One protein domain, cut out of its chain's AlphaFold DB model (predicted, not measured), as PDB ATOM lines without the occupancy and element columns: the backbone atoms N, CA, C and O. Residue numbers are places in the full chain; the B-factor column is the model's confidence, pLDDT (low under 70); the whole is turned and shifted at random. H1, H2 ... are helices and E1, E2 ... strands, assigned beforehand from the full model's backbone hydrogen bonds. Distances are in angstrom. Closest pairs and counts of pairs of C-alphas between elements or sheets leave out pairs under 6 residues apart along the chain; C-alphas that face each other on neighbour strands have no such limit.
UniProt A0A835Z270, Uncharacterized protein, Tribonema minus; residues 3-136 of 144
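Overview. This is residues 3 to 136 of the 144 residues of an uncharacterized protein of Tribonema minus (UniProt A0A835Z270). The body is a small three-stranded sheet, E1 E5 E3, with the helix H3 over one face and a short parallel pair of strands, E2 and E4, at one end, where E1 runs on into E2. The long helix H2 runs beyond the edge strand E1 and only grazes the sheet, the short helices H1 and H4 lie far out at one end, and the small helix H5 lies near H3 and only grazes the sheet. The printed part has 134 residues with five named helices and five named strands, in the order H1 H2 E1 E2 E3 E4 H3 E5 H4 H5; the class is mixed, helices and strands. The larger sheet is mixed, with E1 parallel and E3 antiparallel to E5. The whole is compact, with a radius of gyration of the C-alphas of 15.3 A, and spans 48 by 38 by 28 A.

Along the chain. H1 holds residues 3 to 8 and begins at C-alpha 3, (46.744, 13.089, -48.891). H2, residues 13 to 29, is the longest helix, 24.5 A from first to last C-alpha. E1, residues 38 to 42, measures 12.5 A and is followed by E2, residues 44 to 46. E3 holds residues 56 to 59 and measures 10.4 A, and E4 holds residues 67 to 69. H3, residues 70 to 81, begins at C-alpha 70, (43.219, 26.808, -34.286), and is 17.4 A long. E5, residues 89 to 95, is the longest strand, at 19.4 A. H4 holds residues 105 to 111. H5 holds residues 131 to 134 and ends at C-alpha 134, (33.323, 14.642, -26.408).

Arrangement. In the larger sheet E5 is the inner strand, and E1 and E3 are edge strands. E1 and E5 are parallel, with directions at 28 degrees; N 39 and O 89 are within hydrogen-bond range at 2.9 A. E5 and E3 are antiparallel, at 142 degrees, with N 92 and O 59 at 2.8 A. H3 is on one face of this sheet, an arrangement of two layers, helix on sheet; its height over the sheet is 8.5 A. It lies over E5, and is only just slantwise to the strands, at 30.2 degrees to E5 on the local plane. E1 runs on into E2 at 76 degrees. E2 is parallel to E4, at 35 degrees, with N 46 and O 68 at 2.8 A. The closest C-alphas of E4 and E5, those of Ile 68 and Tyr 94, are 4.9 A apart. Residues 64 to 65 pair antiparallel with residues 100 to 101. H2 only grazes the larger sheet, with residues 21 to 25; its closest C-alpha to E1 is that of Glu 21, 7.2 A from that of Ile 39. H1 and H2 touch only at the corner, about perpendicular at 87 degrees, with the C-alphas of Asn 8 and Met 14 closest at 6.1 A. H1 and H4 only just touch, with 3 pairs of C-alphas within 8 A; the closest, those of Val 3 and Gly 106, are 4.7 A apart. H5 and H3 are close but not clearly touching, the C-alphas of Trp 131 and Glu 79 being closest at 6.9 A. H2 and H3 are apart. In H1 and H2 every O i to N i+4 pair is within hydrogen-bond range; in H3 it is 7 of 8, in H4 2 of 3, and H5 is too short for such a pair.

Size, cuts and confidence. The C-alphas farthest apart, those of Asp 32 and Gln 113, are 48.7 A apart. The printed part has no cut. The link from H4 to H5, residues 112 to 130, is long. The mean pLDDT of the printed part is 84.4, and residues 3 to 11 and 103 to 123 are under 70.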
ATOM      1  N   VAL A   3      46.272  11.955 -49.721       56.47
ATOM      2  CA  VAL A   3      46.744  13.089 -48.891       56.47
ATOM      3  C   VAL A   3      48.135  12.832 -48.319       56.47
ATOM      4  O   VAL A   3      49.000  13.700 -48.384       56.47
ATOM      5  N   TYR A   4      48.376  11.615 -47.829       58.19
ATOM      6  CA  TYR A   4      49.687  11.193 -47.334       58.19
ATOM      7  C   TYR A   4      50.762  11.316 -48.425       58.19
ATOM      8  O   TYR A   4      51.845  11.833 -48.172       58.19
ATOM      9  N   LYS A   5      50.442  10.922 -49.668       60.09
ATOM     10  CA  LYS A   5      51.353  11.062 -50.817       60.09
ATOM     11  C   LYS A   5      51.623  12.532 -51.172       60.09
ATOM     12  O   LYS A   5      52.770  12.877 -51.429       60.09
ATOM     13  N   PHE A   6      50.602  13.393 -51.154       62.97
ATOM     14  CA  PHE A   6      50.747  14.828 -51.428       62.97
ATOM     15  C   PHE A   6      51.587  15.551 -50.366       62.97
ATOM     16  O   PHE A   6      52.485  16.311 -50.707       62.97
ATOM     17  N   LEU A   7      51.346  15.293 -49.079       60.56
ATOM     18  CA  LEU A   7      52.113  15.930 -48.004       60.56
ATOM     19  C   LEU A   7      53.555  15.408 -47.932       60.56
ATOM     20  O   LEU A   7      54.465  16.173 -47.625       60.56
ATOM     21  N   ASN A   8      53.792  14.142 -48.287       59.56
ATOM     22  CA  ASN A   8      55.149  13.602 -48.381       59.56
ATOM     23  C   ASN A   8      55.920  14.068 -49.624       59.56
ATOM     24  O   ASN A   8      57.145  13.958 -49.631       59.56
ATOM     25  N   LEU A   9      55.248  14.640 -50.632       57.72
ATOM     26  CA  LEU A   9      55.908  15.292 -51.771       57.72
ATOM     27  C   LEU A   9      56.742  16.509 -51.325       57.72
ATOM     28  O   LEU A   9      57.713  16.866 -51.984       57.72
ATOM     29  N   PHE A  10      56.409  17.095 -50.172       52.56
ATOM     30  CA  PHE A  10      57.155  18.166 -49.515       52.56
ATOM     31  C   PHE A  10      58.060  17.629 -48.389       52.56
ATOM     32  O   PHE A  10      58.060  18.161 -47.285       52.56
ATOM     33  N   GLY A  11      58.824  16.563 -48.650       59.97
ATOM     34  CA  GLY A  11      59.882  16.102 -47.737       59.97
ATOM     35  C   GLY A  11      59.425  15.165 -46.614       59.97
ATOM     36  O   GLY A  11      59.863  15.316 -45.481       59.97
ATOM     37  N   GLU A  12      58.552  14.196 -46.916       73.56
ATOM     38  CA  GLU A  12      58.154  13.123 -45.979       73.56
ATOM     39  C   GLU A  12      57.525  13.592 -44.643       73.56
ATOM     40  O   GLU A  12      57.548  12.871 -43.645       73.56
ATOM     41  N   ILE A  13      56.917  14.781 -44.599       81.44
ATOM     42  CA  ILE A  13      56.399  15.389 -43.357       81.44
ATOM     43  C   ILE A  13      55.458  14.455 -42.579       81.44
ATOM     44  O   ILE A  13      55.551  14.367 -41.355       81.44
ATOM     45  N   MET A  14      54.556  13.739 -43.258       78.00
ATOM     46  CA  MET A  14      53.596  12.858 -42.577       78.00
ATOM     47  C   MET A  14      54.249  11.588 -42.044       78.00
ATOM     48  O   MET A  14      53.823  11.074 -41.014       78.00
ATOM     49  N   LYS A  15      55.299  11.098 -42.709       82.44
ATOM     50  CA  LYS A  15      56.110   9.993 -42.189       82.44
ATOM     51  C   LYS A  15      56.805  10.411 -40.897       82.44
ATOM     52  O   LYS A  15      56.722   9.685 -39.917       82.44
ATOM     53  N   PHE A  16      57.435  11.585 -40.867       89.75
ATOM     54  CA  PHE A  16      58.119  12.058 -39.660       89.75
ATOM     55  C   PHE A  16      57.161  12.386 -38.514       89.75
ATOM     56  O   PHE A  16      57.501  12.136 -37.363       89.75
ATOM     57  N   LYS A  17      55.951  12.877 -38.809       90.06
ATOM     58  CA  LYS A  17      54.892  13.012 -37.798       90.06
ATOM     59  C   LYS A  17      54.519  11.660 -37.189       90.06
ATOM     60  O   LYS A  17      54.560  11.536 -35.975       90.06
ATOM     61  N   ALA A  18      54.249  10.652 -38.021       89.19
ATOM     62  CA  ALA A  18      53.917   9.312 -37.540       89.19
ATOM     63  C   ALA A  18      55.055   8.679 -36.718       89.19
ATOM     64  O   ALA A  18      54.794   8.084 -35.680       89.19
ATOM     65  N   LEU A  19      56.315   8.854 -37.140       92.38
ATOM     66  CA  LEU A  19      57.477   8.403 -36.365       92.38
ATOM     67  C   LEU A  19      57.598   9.130 -35.020       92.38
ATOM     68  O   LEU A  19      57.914   8.501 -34.019       92.38
ATOM     69  N   GLY A  20      57.343  10.440 -34.983       95.56
ATOM     70  CA  GLY A  20      57.355  11.204 -33.737       95.56
ATOM     71  C   GLY A  20      56.245  10.782 -32.777       95.56
ATOM     72  O   GLY A  20      56.479  10.696 -31.579       95.56
ATOM     73  N   GLU A  21      55.053  10.484 -33.296       95.75
ATOM     74  CA  GLU A  21      53.960   9.924 -32.499       95.75
ATOM     75  C   GLU A  21      54.336   8.563 -31.908       95.75
ATOM     76  O   GLU A  21      54.156   8.362 -30.714       95.75
ATOM     77  N   GLU A  22      54.906   7.659 -32.710       94.94
ATOM     78  CA  GLU A  22      55.378   6.354 -32.232       94.94
ATOM     79  C   GLU A  22      56.429   6.488 -31.124       94.94
ATOM     80  O   GLU A  22      56.329   5.829 -30.093       94.94
ATOM     81  N   GLU A  23      57.389   7.397 -31.295       96.31
ATOM     82  CA  GLU A  23      58.408   7.660 -30.280       96.31
ATOM     83  C   GLU A  23      57.796   8.210 -28.985       96.31
ATOM     84  O   GLU A  23      58.186   7.791 -27.899       96.31
ATOM     85  N   VAL A  24      56.799   9.103 -29.065       95.56
ATOM     86  CA  VAL A  24      56.072   9.577 -27.874       95.56
ATOM     87  C   VAL A  24      55.409   8.407 -27.147       95.56
ATOM     88  O   VAL A  24      55.582   8.287 -25.936       95.56
ATOM     89  N   ARG A  25      54.711   7.512 -27.861       94.69
ATOM     90  CA  ARG A  25      54.101   6.326 -27.234       94.69
ATOM     91  C   ARG A  25      55.156   5.451 -26.559       94.69
ATOM     92  O   ARG A  25      54.983   5.067 -25.404       94.69
ATOM     93  N   ALA A  26      56.265   5.180 -27.247       93.38
ATOM     94  CA  ALA A  26      57.344   4.340 -26.739       93.38
ATOM     95  C   ALA A  26      58.026   4.935 -25.495       93.38
ATOM     96  O   ALA A  26      58.293   4.201 -24.542       93.38
ATOM     97  N   LEU A  27      58.283   6.248 -25.482       94.38
ATOM     98  CA  LEU A  27      58.893   6.952 -24.351       94.38
ATOM     99  C   LEU A  27      58.017   6.891 -23.099       94.38
ATOM    100  O   LEU A  27      58.526   6.662 -22.004       94.38
ATOM    101  N   TYR A  28      56.707   7.080 -23.254       93.62
ATOM    102  CA  TYR A  28      55.777   7.058 -22.126       93.62
ATOM    103  C   TYR A  28      55.510   5.635 -21.624       93.62
ATOM    104  O   TYR A  28      55.460   5.435 -20.415       93.62
ATOM    105  N   ALA A  29      55.450   4.635 -22.510       89.00
ATOM    106  CA  ALA A  29      55.314   3.227 -22.121       89.00
ATOM    107  C   ALA A  29      56.519   2.691 -21.319       89.00
ATOM    108  O   ALA A  29      56.388   1.725 -20.571       89.00
ATOM    109  N   GLN A  30      57.700   3.295 -21.481       88.50
ATOM    110  CA  GLN A  30      58.928   2.933 -20.758       88.50
ATOM    111  C   GLN A  30      59.151   3.757 -19.482       88.50
ATOM    112  O   GLN A  30      60.147   3.553 -18.789       88.50
ATOM    113  N   SER A  31      58.278   4.720 -19.187       87.75
ATOM    114  CA  SER A  31      58.441   5.605 -18.040       87.75
ATOM    115  C   SER A  31      58.006   4.920 -16.745       87.75
ATOM    116  O   SER A  31      56.875   4.464 -16.623       87.75
ATOM    117  N   ASP A  32      58.875   4.935 -15.734       87.69
ATOM    118  CA  ASP A  32      58.529   4.506 -14.369       87.69
ATOM    119  C   ASP A  32      57.714   5.571 -13.601       87.69
ATOM    120  O   ASP A  32      57.264   5.342 -12.474       87.69
ATOM    121  N   ALA A  33      57.547   6.770 -14.173       88.62
ATOM    122  CA  ALA A  33      56.738   7.835 -13.593       88.62
ATOM    123  C   ALA A  33      55.266   7.695 -14.020       88.62
ATOM    124  O   ALA A  33      55.000   7.301 -15.153       88.62
ATOM    125  N   PRO A  34      54.294   8.091 -13.170       86.75
ATOM    126  CA  PRO A  34      52.877   8.098 -13.528       86.75
ATOM    127  C   PRO A  34      52.576   9.260 -14.489       86.75
ATOM    128  O   PRO A  34      52.021  10.289 -14.099       86.75
ATOM    129  N   CYS A  35      52.995   9.115 -15.740       91.12
ATOM    130  CA  CYS A  35      52.764  10.063 -16.820       91.12
ATOM    131  C   CYS A  35      52.023   9.385 -17.968       91.12
ATOM    132  O   CYS A  35      52.226   8.208 -18.238       91.12
ATOM    133  N   TYR A  36      51.204  10.166 -18.658       94.56
ATOM    134  CA  TYR A  36      50.405   9.742 -19.800       94.56
ATOM    135  C   TYR A  36      50.571  10.755 -20.925       94.56
ATOM    136  O   TYR A  36      50.903  11.924 -20.680       94.56
ATOM    137  N   TYR A  37      50.328  10.320 -22.151       96.62
ATOM    138  CA  TYR A  37      50.293  11.207 -23.309       96.62
ATOM    139  C   TYR A  37      48.871  11.353 -23.848       96.62
ATOM    140  O   TYR A  37      47.986  10.554 -23.562       96.62
ATOM    141  N   THR A  38      48.679  12.373 -24.678       98.06
ATOM    142  CA  THR A  38      47.513  12.502 -25.550       98.06
ATOM    143  C   THR A  38      48.003  13.032 -26.888       98.06
ATOM    144  O   THR A  38      48.629  14.096 -26.945       98.06
ATOM    145  N   ILE A  39      47.742  12.307 -27.973       98.06
ATOM    146  CA  ILE A  39      48.121  12.724 -29.325       98.06
ATOM    147  C   ILE A  39      46.876  13.253 -30.039       98.06
ATOM    148  O   ILE A  39      45.964  12.510 -30.393       98.06
ATOM    149  N   VAL A  40      46.863  14.562 -30.289       98.19
ATOM    150  CA  VAL A  40      45.770  15.248 -30.991       98.19
ATOM    151  C   VAL A  40      46.138  15.424 -32.463       98.19
ATOM    152  O   VAL A  40      47.102  16.125 -32.790       98.19
ATOM    153  N   ARG A  41      45.348  14.833 -33.366       96.69
ATOM    154  CA  ARG A  41      45.521  14.914 -34.826       96.69
ATOM    155  C   ARG A  41      44.472  15.842 -35.450       96.69
ATOM    156  O   ARG A  41      43.423  15.389 -35.911       96.69
ATOM    157  N   PRO A  42      44.713  17.161 -35.493       96.50
ATOM    158  CA  PRO A  42      43.734  18.076 -36.051       96.50
ATOM    159  C   PRO A  42      43.591  17.893 -37.562       96.50
ATOM    160  O   PRO A  42      44.569  17.682 -38.286       96.50
ATOM    161  N   GLY A  43      42.363  18.077 -38.046       92.81
ATOM    162  CA  GLY A  43      42.093  18.303 -39.460       92.81
ATOM    163  C   GLY A  43      42.746  19.588 -39.995       92.81
ATOM    164  O   GLY A  43      43.561  20.252 -39.349       92.81
ATOM    165  N   GLY A  44      42.364  19.992 -41.205       90.69
ATOM    166  CA  GLY A  44      42.895  21.194 -41.848       90.69
ATOM    167  C   GLY A  44      42.668  22.457 -41.010       90.69
ATOM    168  O   GLY A  44      41.538  22.934 -40.889       90.69
ATOM    169  N   LEU A  45      43.751  23.032 -40.481       95.19
ATOM    170  CA  LEU A  45      43.693  24.218 -39.624       95.19
ATOM    171  C   LEU A  45      43.096  25.431 -40.355       95.19
ATOM    172  O   LEU A  45      43.364  25.684 -41.536       95.19
ATOM    173  N   THR A  46      42.305  26.216 -39.630       95.00
ATOM    174  CA  THR A  46      41.683  27.454 -40.115       95.00
ATOM    175  C   THR A  46      41.914  28.621 -39.157       95.00
ATOM    176  O   THR A  46      42.314  28.441 -38.006       95.00
ATOM    177  N   LEU A  47      41.667  29.830 -39.666       95.06
ATOM    178  CA  LEU A  47      41.663  31.089 -38.914       95.06
ATOM    179  C   LEU A  47      40.241  31.553 -38.548       95.06
ATOM    180  O   LEU A  47      40.059  32.706 -38.170       95.06
ATOM    181  N   ALA A  48      39.232  30.694 -38.715       94.81
ATOM    182  CA  ALA A  48      37.864  31.022 -38.337       94.81
ATOM    183  C   ALA A  48      37.734  31.171 -36.804       94.81
ATOM    184  O   ALA A  48      38.584  30.649 -36.072       94.81
ATOM    185  N   PRO A  49      36.687  31.859 -36.310       97.94
ATOM    186  CA  PRO A  49      36.321  31.816 -34.896       97.94
ATOM    187  C   PRO A  49      36.120  30.370 -34.399       97.94
ATOM    188  O   PRO A  49      35.773  29.507 -35.212       97.94
ATOM    189  N   PRO A  50      36.331  30.098 -33.096       97.50
ATOM    190  CA  PRO A  50      36.069  28.780 -32.525       97.50
ATOM    191  C   PRO A  50      34.591  28.407 -32.667       97.50
ATOM    192  O   PRO A  50      33.713  29.262 -32.526       97.50
ATOM    193  N   LEU A  51      34.327  27.130 -32.929       95.69
ATOM    194  CA  LEU A  51      32.974  26.581 -33.004       95.69
ATOM    195  C   LEU A  51      32.422  26.226 -31.615       95.69
ATOM    196  O   LEU A  51      31.206  26.253 -31.417       95.69
ATOM    197  N   GLY A  52      33.309  25.919 -30.661       96.94
ATOM    198  CA  GLY A  52      32.936  25.398 -29.347       96.94
ATOM    199  C   GLY A  52      32.587  23.905 -29.374       96.94
ATOM    200  O   GLY A  52      32.270  23.344 -30.422       96.94
ATOM    201  N   VAL A  53      32.650  23.262 -28.203       97.88
ATOM    202  CA  VAL A  53      32.599  21.794 -28.043       97.88
ATOM    203  C   VAL A  53      31.397  21.121 -28.719       97.88
ATOM    204  O   VAL A  53      31.561  20.071 -29.329       97.88
ATOM    205  N   GLU A  54      30.226  21.765 -28.704       97.31
ATOM    206  CA  GLU A  54      28.973  21.255 -29.291       97.31
ATOM    207  C   GLU A  54      29.050  20.991 -30.802       97.31
ATOM    208  O   GLU A  54      28.265  20.214 -31.346       97.31
ATOM    209  N   GLN A  55      29.983  21.649 -31.487       97.44
ATOM    210  CA  GLN A  55      30.156  21.579 -32.937       97.44
ATOM    211  C   GLN A  55      31.456  20.870 -33.338       97.44
ATOM    212  O   GLN A  55      31.854  20.910 -34.508       97.44
ATOM    213  N   LEU A  56      32.131  20.229 -32.386       97.62
ATOM    214  CA  LEU A  56      33.322  19.427 -32.633       97.62
ATOM    215  C   LEU A  56      32.961  17.944 -32.699       97.62
ATOM    216  O   LEU A  56      32.012  17.472 -32.074       97.62
ATOM    217  N   GLU A  57      33.744  17.214 -33.476       96.88
ATOM    218  CA  GLU A  57      33.727  15.761 -33.528       96.88
ATOM    219  C   GLU A  57      35.165  15.265 -33.391       96.88
ATOM    220  O   GLU A  57      36.099  15.866 -33.945       96.88
ATOM    221  N   ILE A  58      35.337  14.177 -32.647       96.75
ATOM    222  CA  ILE A  58      36.592  13.431 -32.606       96.75
ATOM    223  C   ILE A  58      36.381  12.010 -33.113       96.75
ATOM    224  O   ILE A  58      35.264  11.495 -33.090       96.75
ATOM    225  N   ASN A  59      37.449  11.390 -33.597       94.19
ATOM    226  CA  ASN A  59      37.421  10.039 -34.145       94.19
ATOM    227  C   ASN A  59      38.734   9.308 -33.850       94.19
ATOM    228  O   ASN A  59      39.712   9.941 -33.449       94.19
ATOM    229  N   GLN A  60      38.755   7.997 -34.070       92.44
ATOM    230  CA  GLN A  60      39.967   7.184 -34.049       92.44
ATOM    231  C   GLN A  60      40.028   6.292 -35.293       92.44
ATOM    232  O   GLN A  60      39.009   5.785 -35.772       92.44
ATOM    233  N   GLY A  61      41.242   6.070 -35.802       88.75
ATOM    234  CA  GLY A  61      41.508   5.101 -36.867       88.75
ATOM    235  C   GLY A  61      41.737   5.697 -38.255       88.75
ATOM    236  O   GLY A  61      41.609   4.970 -39.241       88.75
ATOM    237  N   ASP A  62      42.075   6.988 -38.366       84.38
ATOM    238  CA  ASP A  62      42.464   7.614 -39.639       84.38
ATOM    239  C   ASP A  62      41.417   7.410 -40.763       84.38
ATOM    240  O   ASP A  62      41.747   7.205 -41.939       84.38
ATOM    241  N   ALA A  63      40.127   7.495 -40.417       82.44
ATOM    242  CA  ALA A  63      39.023   7.302 -41.363       82.44
ATOM    243  C   ALA A  63      38.467   8.618 -41.930       82.44
ATOM    244  O   ALA A  63      38.148   8.697 -43.120       82.44
ATOM    245  N   ILE A  64      38.360   9.658 -41.101       85.00
ATOM    246  CA  ILE A  64      37.738  10.942 -41.446       85.00
ATOM    247  C   ILE A  64      38.722  12.083 -41.212       85.00
ATOM    248  O   ILE A  64      39.495  12.085 -40.261       85.00
ATOM    249  N   SER A  65      38.670  13.095 -42.075       84.94
ATOM    250  CA  SER A  65      39.329  14.370 -41.829       84.94
ATOM    251  C   SER A  65      38.418  15.520 -42.225       84.94
ATOM    252  O   SER A  65      37.707  15.459 -43.228       84.94
ATOM    253  N   GLY A  66      38.448  16.581 -41.429       91.19
ATOM    254  CA  GLY A  66      37.711  17.810 -41.683       91.19
ATOM    255  C   GLY A  66      38.604  19.039 -41.573       91.19
ATOM    256  O   GLY A  66      39.806  19.001 -41.844       91.19
ATOM    257  N   ARG A  67      38.008  20.157 -41.173       94.00
ATOM    258  CA  ARG A  67      38.687  21.416 -40.872       94.00
ATOM    259  C   ARG A  67      38.364  21.844 -39.450       94.00
ATOM    260  O   ARG A  67      37.283  21.560 -38.951       94.00
ATOM    261  N   ILE A  68      39.286  22.552 -38.815       97.44
ATOM    262  CA  ILE A  68      39.119  22.996 -37.429       97.44
ATOM    263  C   ILE A  68      39.755  24.365 -37.214       97.44
ATOM    264  O   ILE A  68      40.764  24.698 -37.848       97.44
ATOM    265  N   ALA A  69      39.154  25.205 -36.373       98.06
ATOM    266  CA  ALA A  69      39.777  26.457 -35.964       98.06
ATOM    267  C   ALA A  69      40.969  26.171 -35.047       98.06
ATOM    268  O   ALA A  69      40.916  25.297 -34.186       98.06
ATOM    269  N   ARG A  70      42.056  26.938 -35.187       98.62
ATOM    270  CA  ARG A  70      43.219  26.808 -34.286       98.62
ATOM    271  C   ARG A  70      42.846  27.005 -32.811       98.62
ATOM    272  O   ARG A  70      43.451  26.374 -31.954       98.62
ATOM    273  N   ALA A  71      41.855  27.855 -32.541       98.50
ATOM    274  CA  ALA A  71      41.341  28.089 -31.197       98.50
ATOM    275  C   ALA A  71      40.659  26.842 -30.603       98.50
ATOM    276  O   ALA A  71      40.898  26.533 -29.441       98.50
ATOM    277  N   ASP A  72      39.895  26.086 -31.401       98.69
ATOM    278  CA  ASP A  72      39.271  24.838 -30.939       98.69
ATOM    279  C   ASP A  72      40.317  23.744 -30.679       98.69
ATOM    280  O   ASP A  72      40.218  23.030 -29.688       98.69
ATOM    281  N   VAL A  73      41.369  23.650 -31.507       98.62
ATOM    282  CA  VAL A  73      42.496  22.729 -31.246       98.62
ATOM    283  C   VAL A  73      43.178  23.067 -29.921       98.62
ATOM    284  O   VAL A  73      43.466  22.172 -29.133       98.62
ATOM    285  N   ALA A  74      43.417  24.353 -29.655       98.62
ATOM    286  CA  ALA A  74      44.003  24.784 -28.391       98.62
ATOM    287  C   ALA A  74      43.105  24.424 -27.196       98.62
ATOM    288  O   ALA A  74      43.616  23.936 -26.190       98.62
ATOM    289  N   ALA A  75      41.788  24.612 -27.321       98.62
ATOM    290  CA  ALA A  75      40.831  24.228 -26.287       98.62
ATOM    291  C   ALA A  75      40.849  22.713 -26.025       98.62
ATOM    292  O   ALA A  75      40.975  22.307 -24.874       98.62
ATOM    293  N   ILE A  76      40.840  21.884 -27.077       98.62
ATOM    294  CA  ILE A  76      40.977  20.422 -26.961       98.62
ATOM    295  C   ILE A  76      42.240  20.050 -26.175       98.62
ATOM    296  O   ILE A  76      42.161  19.249 -25.249       98.62
ATOM    297  N   CYS A  77      43.395  20.635 -26.513       98.62
ATOM    298  CA  CYS A  77      44.649  20.324 -25.826       98.62
ATOM    299  C   CYS A  77      44.621  20.705 -24.339       98.62
ATOM    300  O   CYS A  77      45.161  19.969 -23.520       98.62
ATOM    301  N   VAL A  78      44.017  21.844 -23.983       98.50
ATOM    302  CA  VAL A  78      43.901  22.275 -22.579       98.50
ATOM    303  C   VAL A  78      42.991  21.334 -21.796       98.50
ATOM    304  O   VAL A  78      43.340  20.915 -20.698       98.50
ATOM    305  N   GLU A  79      41.845  20.974 -22.363       98.50
ATOM    306  CA  GLU A  79      40.836  20.155 -21.686       98.50
ATOM    307  C   GLU A  79      41.266  18.686 -21.567       98.50
ATOM    308  O   GLU A  79      40.956  18.034 -20.572       98.50
ATOM    309  N   ALA A  80      42.047  18.180 -22.527       98.06
ATOM    310  CA  ALA A  80      42.629  16.840 -22.464       98.06
ATOM    311  C   ALA A  80      43.545  16.652 -21.238       98.06
ATOM    312  O   ALA A  80      43.489  15.617 -20.583       98.06
ATOM    313  N   ILE A  81      44.316  17.674 -20.841       96.56
ATOM    314  CA  ILE A  81      45.210  17.596 -19.663       96.56
ATOM    315  C   ILE A  81      44.445  17.176 -18.396       96.56
ATOM    316  O   ILE A  81      44.988  16.455 -17.555       96.56
ATOM    317  N   TYR A  82      43.191  17.619 -18.272       96.00
ATOM    318  CA  TYR A  82      42.336  17.389 -17.109       96.00
ATOM    319  C   TYR A  82      41.393  16.188 -17.262       96.00
ATOM    320  O   TYR A  82      40.576  15.948 -16.372       96.00
ATOM    321  N   SER A  83      41.475  15.443 -18.368       96.56
ATOM    322  CA  SER A  83      40.551  14.353 -18.670       96.56
ATOM    323  C   SER A  83      41.238  12.994 -18.685       96.56
ATOM    324  O   SER A  83      41.996  12.665 -19.598       96.56
ATOM    325  N   ASP A  84      40.873  12.151 -17.719       96.06
ATOM    326  CA  ASP A  84      41.348  10.767 -17.642       96.06
ATOM    327  C   ASP A  84      40.945   9.932 -18.867       96.06
ATOM    328  O   ASP A  84      41.652   9.000 -19.231       96.06
ATOM    329  N   ALA A  85      39.856  10.306 -19.550       96.50
ATOM    330  CA  ALA A  85      39.398   9.653 -20.778       96.50
ATOM    331  C   ALA A  85      40.348   9.861 -21.971       96.50
ATOM    332  O   ALA A  85      40.218   9.182 -22.982       96.50
ATOM    333  N   THR A  86      41.289  10.804 -21.877       97.19
ATOM    334  CA  THR A  86      42.243  11.109 -22.955       97.19
ATOM    335  C   THR A  86      43.648  10.563 -22.696       97.19
ATOM    336  O   THR A  86      44.554  10.812 -23.492       97.19
ATOM    337  N   ARG A  87      43.845   9.825 -21.597       96.00
ATOM    338  CA  ARG A  87      45.145   9.245 -21.254       96.00
ATOM    339  C   ARG A  87      45.508   8.123 -22.211       96.00
ATOM    340  O   ARG A  87      44.721   7.203 -22.413       96.00
ATOM    341  N   ASP A  88      46.711   8.220 -22.757       96.38
ATOM    342  CA  ASP A  88      47.315   7.245 -23.658       96.38
ATOM    343  C   ASP A  88      46.484   7.011 -24.923       96.38
ATOM    344  O   ASP A  88      46.475   5.917 -25.482       96.38
ATOM    345  N   THR A  89      45.779   8.052 -25.377       96.81
ATOM    346  CA  THR A  89      44.948   8.005 -26.580       96.81
ATOM    347  C   THR A  89      45.539   8.831 -27.714       96.81
ATOM    348  O   THR A  89      46.164   9.886 -27.523       96.81
ATOM    349  N   THR A  90      45.263   8.373 -28.928       96.81
ATOM    350  CA  THR A  90      45.389   9.147 -30.158       96.81
ATOM    351  C   THR A  90      44.022   9.328 -30.790       96.81
ATOM    352  O   THR A  90      43.303   8.352 -31.003       96.81
ATOM    353  N   PHE A  91      43.677  10.564 -31.149       96.50
ATOM    354  CA  PHE A  91      42.422  10.845 -31.843       96.50
ATOM    355  C   PHE A  91      42.549  11.963 -32.877       96.50
ATOM    356  O   PHE A  91      43.331  12.910 -32.737       96.50
ATOM    357  N   GLU A  92      41.732  11.869 -33.922       95.56
ATOM    358  CA  GLU A  92      41.517  12.932 -34.894       95.56
ATOM    359  C   GLU A  92      40.460  13.920 -34.392       95.56
ATOM    360  O   GLU A  92      39.497  13.518 -33.748       95.56
ATOM    361  N   CYS A  93      40.601  15.212 -34.704       97.12
ATOM    362  CA  CYS A  93      39.604  16.219 -34.328       97.12
ATOM    363  C   CYS A  93      39.286  17.211 -35.453       97.12
ATOM    364  O   CYS A  93      40.168  17.680 -36.189       97.12
ATOM    365  N   TYR A  94      38.001  17.528 -35.611       96.75
ATOM    366  CA  TYR A  94      37.509  18.427 -36.652       96.75
ATOM    367  C   TYR A  94      36.149  19.044 -36.300       96.75
ATOM    368  O   TYR A  94      35.439  18.575 -35.416       96.75
ATOM    369  N   GLY A  95      35.772  20.119 -36.999       96.62
ATOM    370  CA  GLY A  95      34.409  20.640 -36.941       96.62
ATOM    371  C   GLY A  95      33.442  19.625 -37.545       96.62
ATOM    372  O   GLY A  95      33.666  19.149 -38.663       96.62
ATOM    373  N   ALA A  96      32.380  19.307 -36.820       94.38
ATOM    374  CA  ALA A  96      31.504  18.171 -37.074       94.38
ATOM    375  C   ALA A  96      30.884  18.166 -38.490       94.38
ATOM    376  O   ALA A  96      30.786  17.123 -39.134       94.38
ATOM    377  N   ASP A  97      30.568  19.345 -39.030       92.62
ATOM    378  CA  ASP A  97      29.977  19.511 -40.370       92.62
ATOM    379  C   ASP A  97      31.004  19.511 -41.514       92.62
ATOM    380  O   ASP A  97      30.662  19.653 -42.690       92.62
ATOM    381  N   THR A  98      32.289  19.374 -41.188       90.50
ATOM    382  CA  THR A  98      33.388  19.424 -42.163       90.50
ATOM    383  C   THR A  98      33.998  18.058 -42.458       90.50
ATOM    384  O   THR A  98      34.818  17.957 -43.374       90.50
ATOM    385  N   GLY A  99      33.621  17.033 -41.687       88.50
ATOM    386  CA  GLY A  99      34.161  15.685 -41.790       88.50
ATOM    387  C   GLY A  99      33.919  15.070 -43.167       88.50
ATOM    388  O   GLY A  99      32.806  15.091 -43.700       88.50
ATOM    389  N   LYS A 100      34.982  14.524 -43.758       84.62
ATOM    390  CA  LYS A 100      34.934  13.751 -44.998       84.62
ATOM    391  C   LYS A 100      35.822  12.512 -44.903       84.62
ATOM    392  O   LYS A 100      36.890  12.590 -44.292       84.62
ATOM    393  N   PRO A 101      35.446  11.404 -45.560       84.06
ATOM    394  CA  PRO A 101      36.310  10.238 -45.690       84.06
ATOM    395  C   PRO A 101      37.714  10.592 -46.197       84.06
ATOM    396  O   PRO A 101      37.871  11.374 -47.145       84.06
ATOM    397  N   LEU A 102      38.748  10.038 -45.556       73.50
ATOM    398  CA  LEU A 102      40.155  10.364 -45.817       73.50
ATOM    399  C   LEU A 102      40.634   9.968 -47.231       73.50
ATOM    400  O   LEU A 102      41.664  10.455 -47.717       73.50
ATOM    401  N   ASP A 103      39.898   9.092 -47.909       68.75
ATOM    402  CA  ASP A 103      40.083   8.736 -49.318       68.75
ATOM    403  C   ASP A 103      39.589   9.842 -50.274       68.75
ATOM    404  O   ASP A 103      40.232  10.109 -51.293       68.75
ATOM    405  N   SER A 104      38.520  10.551 -49.910       67.31
ATOM    406  CA  SER A 104      37.878  11.603 -50.708       67.31
ATOM    407  C   SER A 104      38.595  12.959 -50.632       67.31
ATOM    408  O   SER A 104      38.658  13.704 -51.615       67.31
ATOM    409  N   VAL A 105      39.216  13.283 -49.491       59.09
ATOM    410  CA  VAL A 105      39.901  14.575 -49.269       59.09
ATOM    411  C   VAL A 105      41.151  14.770 -50.136       59.09
ATOM    412  O   VAL A 105      41.550  15.906 -50.402       59.09
ATOM    413  N   GLY A 106      41.753  13.680 -50.627       55.09
ATOM    414  CA  GLY A 106      42.912  13.716 -51.523       55.09
ATOM    415  C   GLY A 106      42.644  14.456 -52.831       55.09
ATOM    416  O   GLY A 106      43.551  15.064 -53.394       55.09
ATOM    417  N   VAL A 107      41.388  14.460 -53.271       49.44
ATOM    418  CA  VAL A 107      40.936  15.125 -54.495       49.44
ATOM    419  C   VAL A 107      40.559  16.588 -54.216       49.44
ATOM    420  O   VAL A 107      40.939  17.484 -54.969       49.44
ATOM    421  N   SER A 108      39.890  16.873 -53.092       51.88
ATOM    422  CA  SER A 108      39.439  18.232 -52.744       51.88
ATOM    423  C   SER A 108      40.574  19.206 -52.393       51.88
ATOM    424  O   SER A 108      40.470  20.391 -52.717       51.88
ATOM    425  N   ASN A 109      41.673  18.733 -51.787       45.47
ATOM    426  CA  ASN A 109      42.837  19.578 -51.475       45.47
ATOM    427  C   ASN A 109      43.625  20.008 -52.727       45.47
ATOM    428  O   ASN A 109      44.204  21.094 -52.736       45.47
ATOM    429  N   ILE A 110      43.602  19.205 -53.798       49.03
ATOM    430  CA  ILE A 110      44.209  19.542 -55.098       49.03
ATOM    431  C   ILE A 110      43.350  20.571 -55.856       49.03
ATOM    432  O   ILE A 110      43.882  21.417 -56.571       49.03
ATOM    433  N   LEU A 111      42.027  20.540 -55.672       46.78
ATOM    434  CA  LEU A 111      41.068  21.300 -56.483       46.78
ATOM    435  C   LEU A 111      40.534  22.594 -55.838       46.78
ATOM    436  O   LEU A 111      39.685  23.245 -56.439       46.78
ATOM    437  N   LYS A 112      41.015  23.005 -54.649       51.25
ATOM    438  CA  LYS A 112      40.544  24.215 -53.922       51.25
ATOM    439  C   LYS A 112      39.007  24.346 -53.882       51.25
ATOM    440  O   LYS A 112      38.468  25.436 -54.058       51.25
ATOM    441  N   GLN A 113      38.283  23.253 -53.654       44.66
ATOM    442  CA  GLN A 113      36.818  23.281 -53.665       44.66
ATOM    443  C   GLN A 113      36.259  23.240 -52.237       44.66
ATOM    444  O   GLN A 113      36.565  22.329 -51.465       44.66
ATOM    445  N   THR A 114      35.436  24.227 -51.880       44.72
ATOM    446  CA  THR A 114      34.655  24.234 -50.635       44.72
ATOM    447  C   THR A 114      33.247  23.679 -50.848       44.72
ATOM    448  O   THR A 114      32.571  24.068 -51.795       44.72
ATOM    449  N   ALA A 115      32.817  22.896 -49.852       47.38
ATOM    450  CA  ALA A 115      31.440  22.625 -49.415       47.38
ATOM    451  C   ALA A 115      30.593  21.527 -50.102       47.38
ATOM    452  O   ALA A 115      30.664  21.281 -51.301       47.38
ATOM    453  N   GLY A 116      29.791  20.879 -49.243       42.81
ATOM    454  CA  GLY A 116      28.780  19.834 -49.458       42.81
ATOM    455  C   GLY A 116      28.570  19.069 -48.131       42.81
ATOM    456  O   GLY A 116      29.574  18.866 -47.444       42.81
ATOM    457  N   PRO A 117      27.329  18.706 -47.727       41.44
ATOM    458  CA  PRO A 117      27.055  18.109 -46.415       41.44
ATOM    459  C   PRO A 117      27.815  16.787 -46.232       41.44
ATOM    460  O   PRO A 117      27.906  15.984 -47.162       41.44
ATOM    461  N   GLY A 118      28.408  16.616 -45.046       48.31
ATOM    462  CA  GLY A 118      29.282  15.495 -44.703       48.31
ATOM    463  C   GLY A 118      28.576  14.139 -44.737       48.31
ATOM    464  O   GLY A 118      27.383  14.020 -44.462       48.31
ATOM    465  N   THR A 119      29.329  13.105 -45.103       46.16
ATOM    466  CA  THR A 119      28.925  11.696 -44.989       46.16
ATOM    467  C   THR A 119      28.809  11.331 -43.500       46.16
ATOM    468  O   THR A 119      29.622  11.833 -42.723       46.16
ATOM    469  N   PRO A 120      27.838  10.494 -43.072       45.62
ATOM    470  CA  PRO A 120      27.733  10.080 -41.675       45.62
ATOM    471  C   PRO A 120      29.054   9.502 -41.166       45.62
ATOM    472  O   PRO A 120      29.749   8.774 -41.881       45.62
ATOM    473  N   ALA A 121      29.396   9.881 -39.938       51.22
ATOM    474  CA  ALA A 121      30.665   9.549 -39.327       51.22
ATOM    475  C   ALA A 121      30.766   8.030 -39.039       51.22
ATOM    476  O   ALA A 121      29.745   7.387 -38.779       51.22
ATOM    477  N   PRO A 122      31.971   7.432 -39.114       55.59
ATOM    478  CA  PRO A 122      32.209   6.039 -38.747       55.59
ATOM    479  C   PRO A 122      31.825   5.758 -37.288       55.59
ATOM    480  O   PRO A 122      31.682   6.676 -36.486       55.59
ATOM    481  N   SER A 123      31.716   4.478 -36.926       56.50
ATOM    482  CA  SER A 123      31.285   4.004 -35.597       56.50
ATOM    483  C   SER A 123      32.131   4.483 -34.408       56.50
ATOM    484  O   SER A 123      31.682   4.357 -33.277       56.50
ATOM    485  N   SER A 124      33.325   5.016 -34.656       76.06
ATOM    486  CA  SER A 124      34.265   5.574 -33.673       76.06
ATOM    487  C   SER A 124      34.188   7.103 -33.554       76.06
ATOM    488  O   SER A 124      35.095   7.729 -33.016       76.06
ATOM    489  N   ALA A 125      33.151   7.738 -34.108       85.94
ATOM    490  CA  ALA A 125      32.966   9.179 -34.011       85.94
ATOM    491  C   ALA A 125      32.260   9.575 -32.710       85.94
ATOM    492  O   ALA A 125      31.158   9.107 -32.419       85.94
ATOM    493  N   HIS A 126      32.861  10.505 -31.975       92.25
ATOM    494  CA  HIS A 126      32.340  11.017 -30.713       92.25
ATOM    495  C   HIS A 126      31.953  12.490 -30.848       92.25
ATOM    496  O   HIS A 126      32.665  13.299 -31.450       92.25
ATOM    497  N   ARG A 127      30.804  12.837 -30.261       94.75
ATOM    498  CA  ARG A 127      30.264  14.198 -30.152       94.75
ATOM    499  C   ARG A 127      29.696  14.399 -28.754       94.75
ATOM    500  O   ARG A 127      29.274  13.442 -28.108       94.75
ATOM    501  N   GLY A 128      29.602  15.647 -28.316       93.62
ATOM    502  CA  GLY A 128      28.991  15.982 -27.035       93.62
ATOM    503  C   GLY A 128      28.779  17.478 -26.871       93.62
ATOM    504  O   GLY A 128      29.349  18.271 -27.614       93.62
ATOM    505  N   SER A 129      27.980  17.870 -25.879       95.62
ATOM    506  CA  SER A 129      27.818  19.280 -25.496       95.62
ATOM    507  C   SER A 129      28.776  19.725 -24.391       95.62
ATOM    508  O   SER A 129      28.786  20.884 -23.989       95.62
ATOM    509  N   THR A 130      29.613  18.810 -23.902       98.00
ATOM    510  CA  THR A 130      30.660  19.066 -22.907       98.00
ATOM    511  C   THR A 130      31.936  18.324 -23.297       98.00
ATOM    512  O   THR A 130      31.874  17.323 -24.012       98.00
ATOM    513  N   TRP A 131      33.090  18.761 -22.788       98.00
ATOM    514  CA  TRP A 131      34.372  18.093 -23.051       98.00
ATOM    515  C   TRP A 131      34.394  16.644 -22.560       98.00
ATOM    516  O   TRP A 131      34.888  15.765 -23.258       98.00
ATOM    517  N   ALA A 132      33.775  16.375 -21.405       97.50
ATOM    518  CA  ALA A 132      33.665  15.024 -20.862       97.50
ATOM    519  C   ALA A 132      32.902  14.080 -21.804       97.50
ATOM    520  O   ALA A 132      33.309  12.940 -21.985       97.50
ATOM    521  N   GLN A 133      31.822  14.565 -22.426       97.44
ATOM    522  CA  GLN A 133      31.069  13.793 -23.417       97.44
ATOM    523  C   GLN A 133      31.831  13.653 -24.734       97.44
ATOM    524  O   GLN A 133      31.792  12.585 -25.333       97.44
ATOM    525  N   LEU A 134      32.532  14.703 -25.180       97.94
ATOM    526  CA  LEU A 134      33.323  14.642 -26.408       97.94
ATOM    527  C   LEU A 134      34.416  13.568 -26.311       97.94
ATOM    528  O   LEU A 134      34.585  12.808 -27.253       97.94
ATOM    529  N   PHE A 135      35.117  13.479 -25.177       97.94
ATOM    530  CA  PHE A 135      36.178  12.490 -24.947       97.94
ATOM    531  C   PHE A 135      35.667  11.107 -24.520       97.94
ATOM    532  O   PHE A 135      36.452  10.166 -24.400       97.94
ATOM    533  N   GLN A 136      34.369  10.960 -24.251       95.19
ATOM    534  CA  GLN A 136      33.823   9.716 -23.724       95.19
ATOM    535  C   GLN A 136      33.940   8.587 -24.748       95.19
ATOM    536  O   GLN A 136      33.349   8.660 -25.820       95.19
TER     537      GLN A 136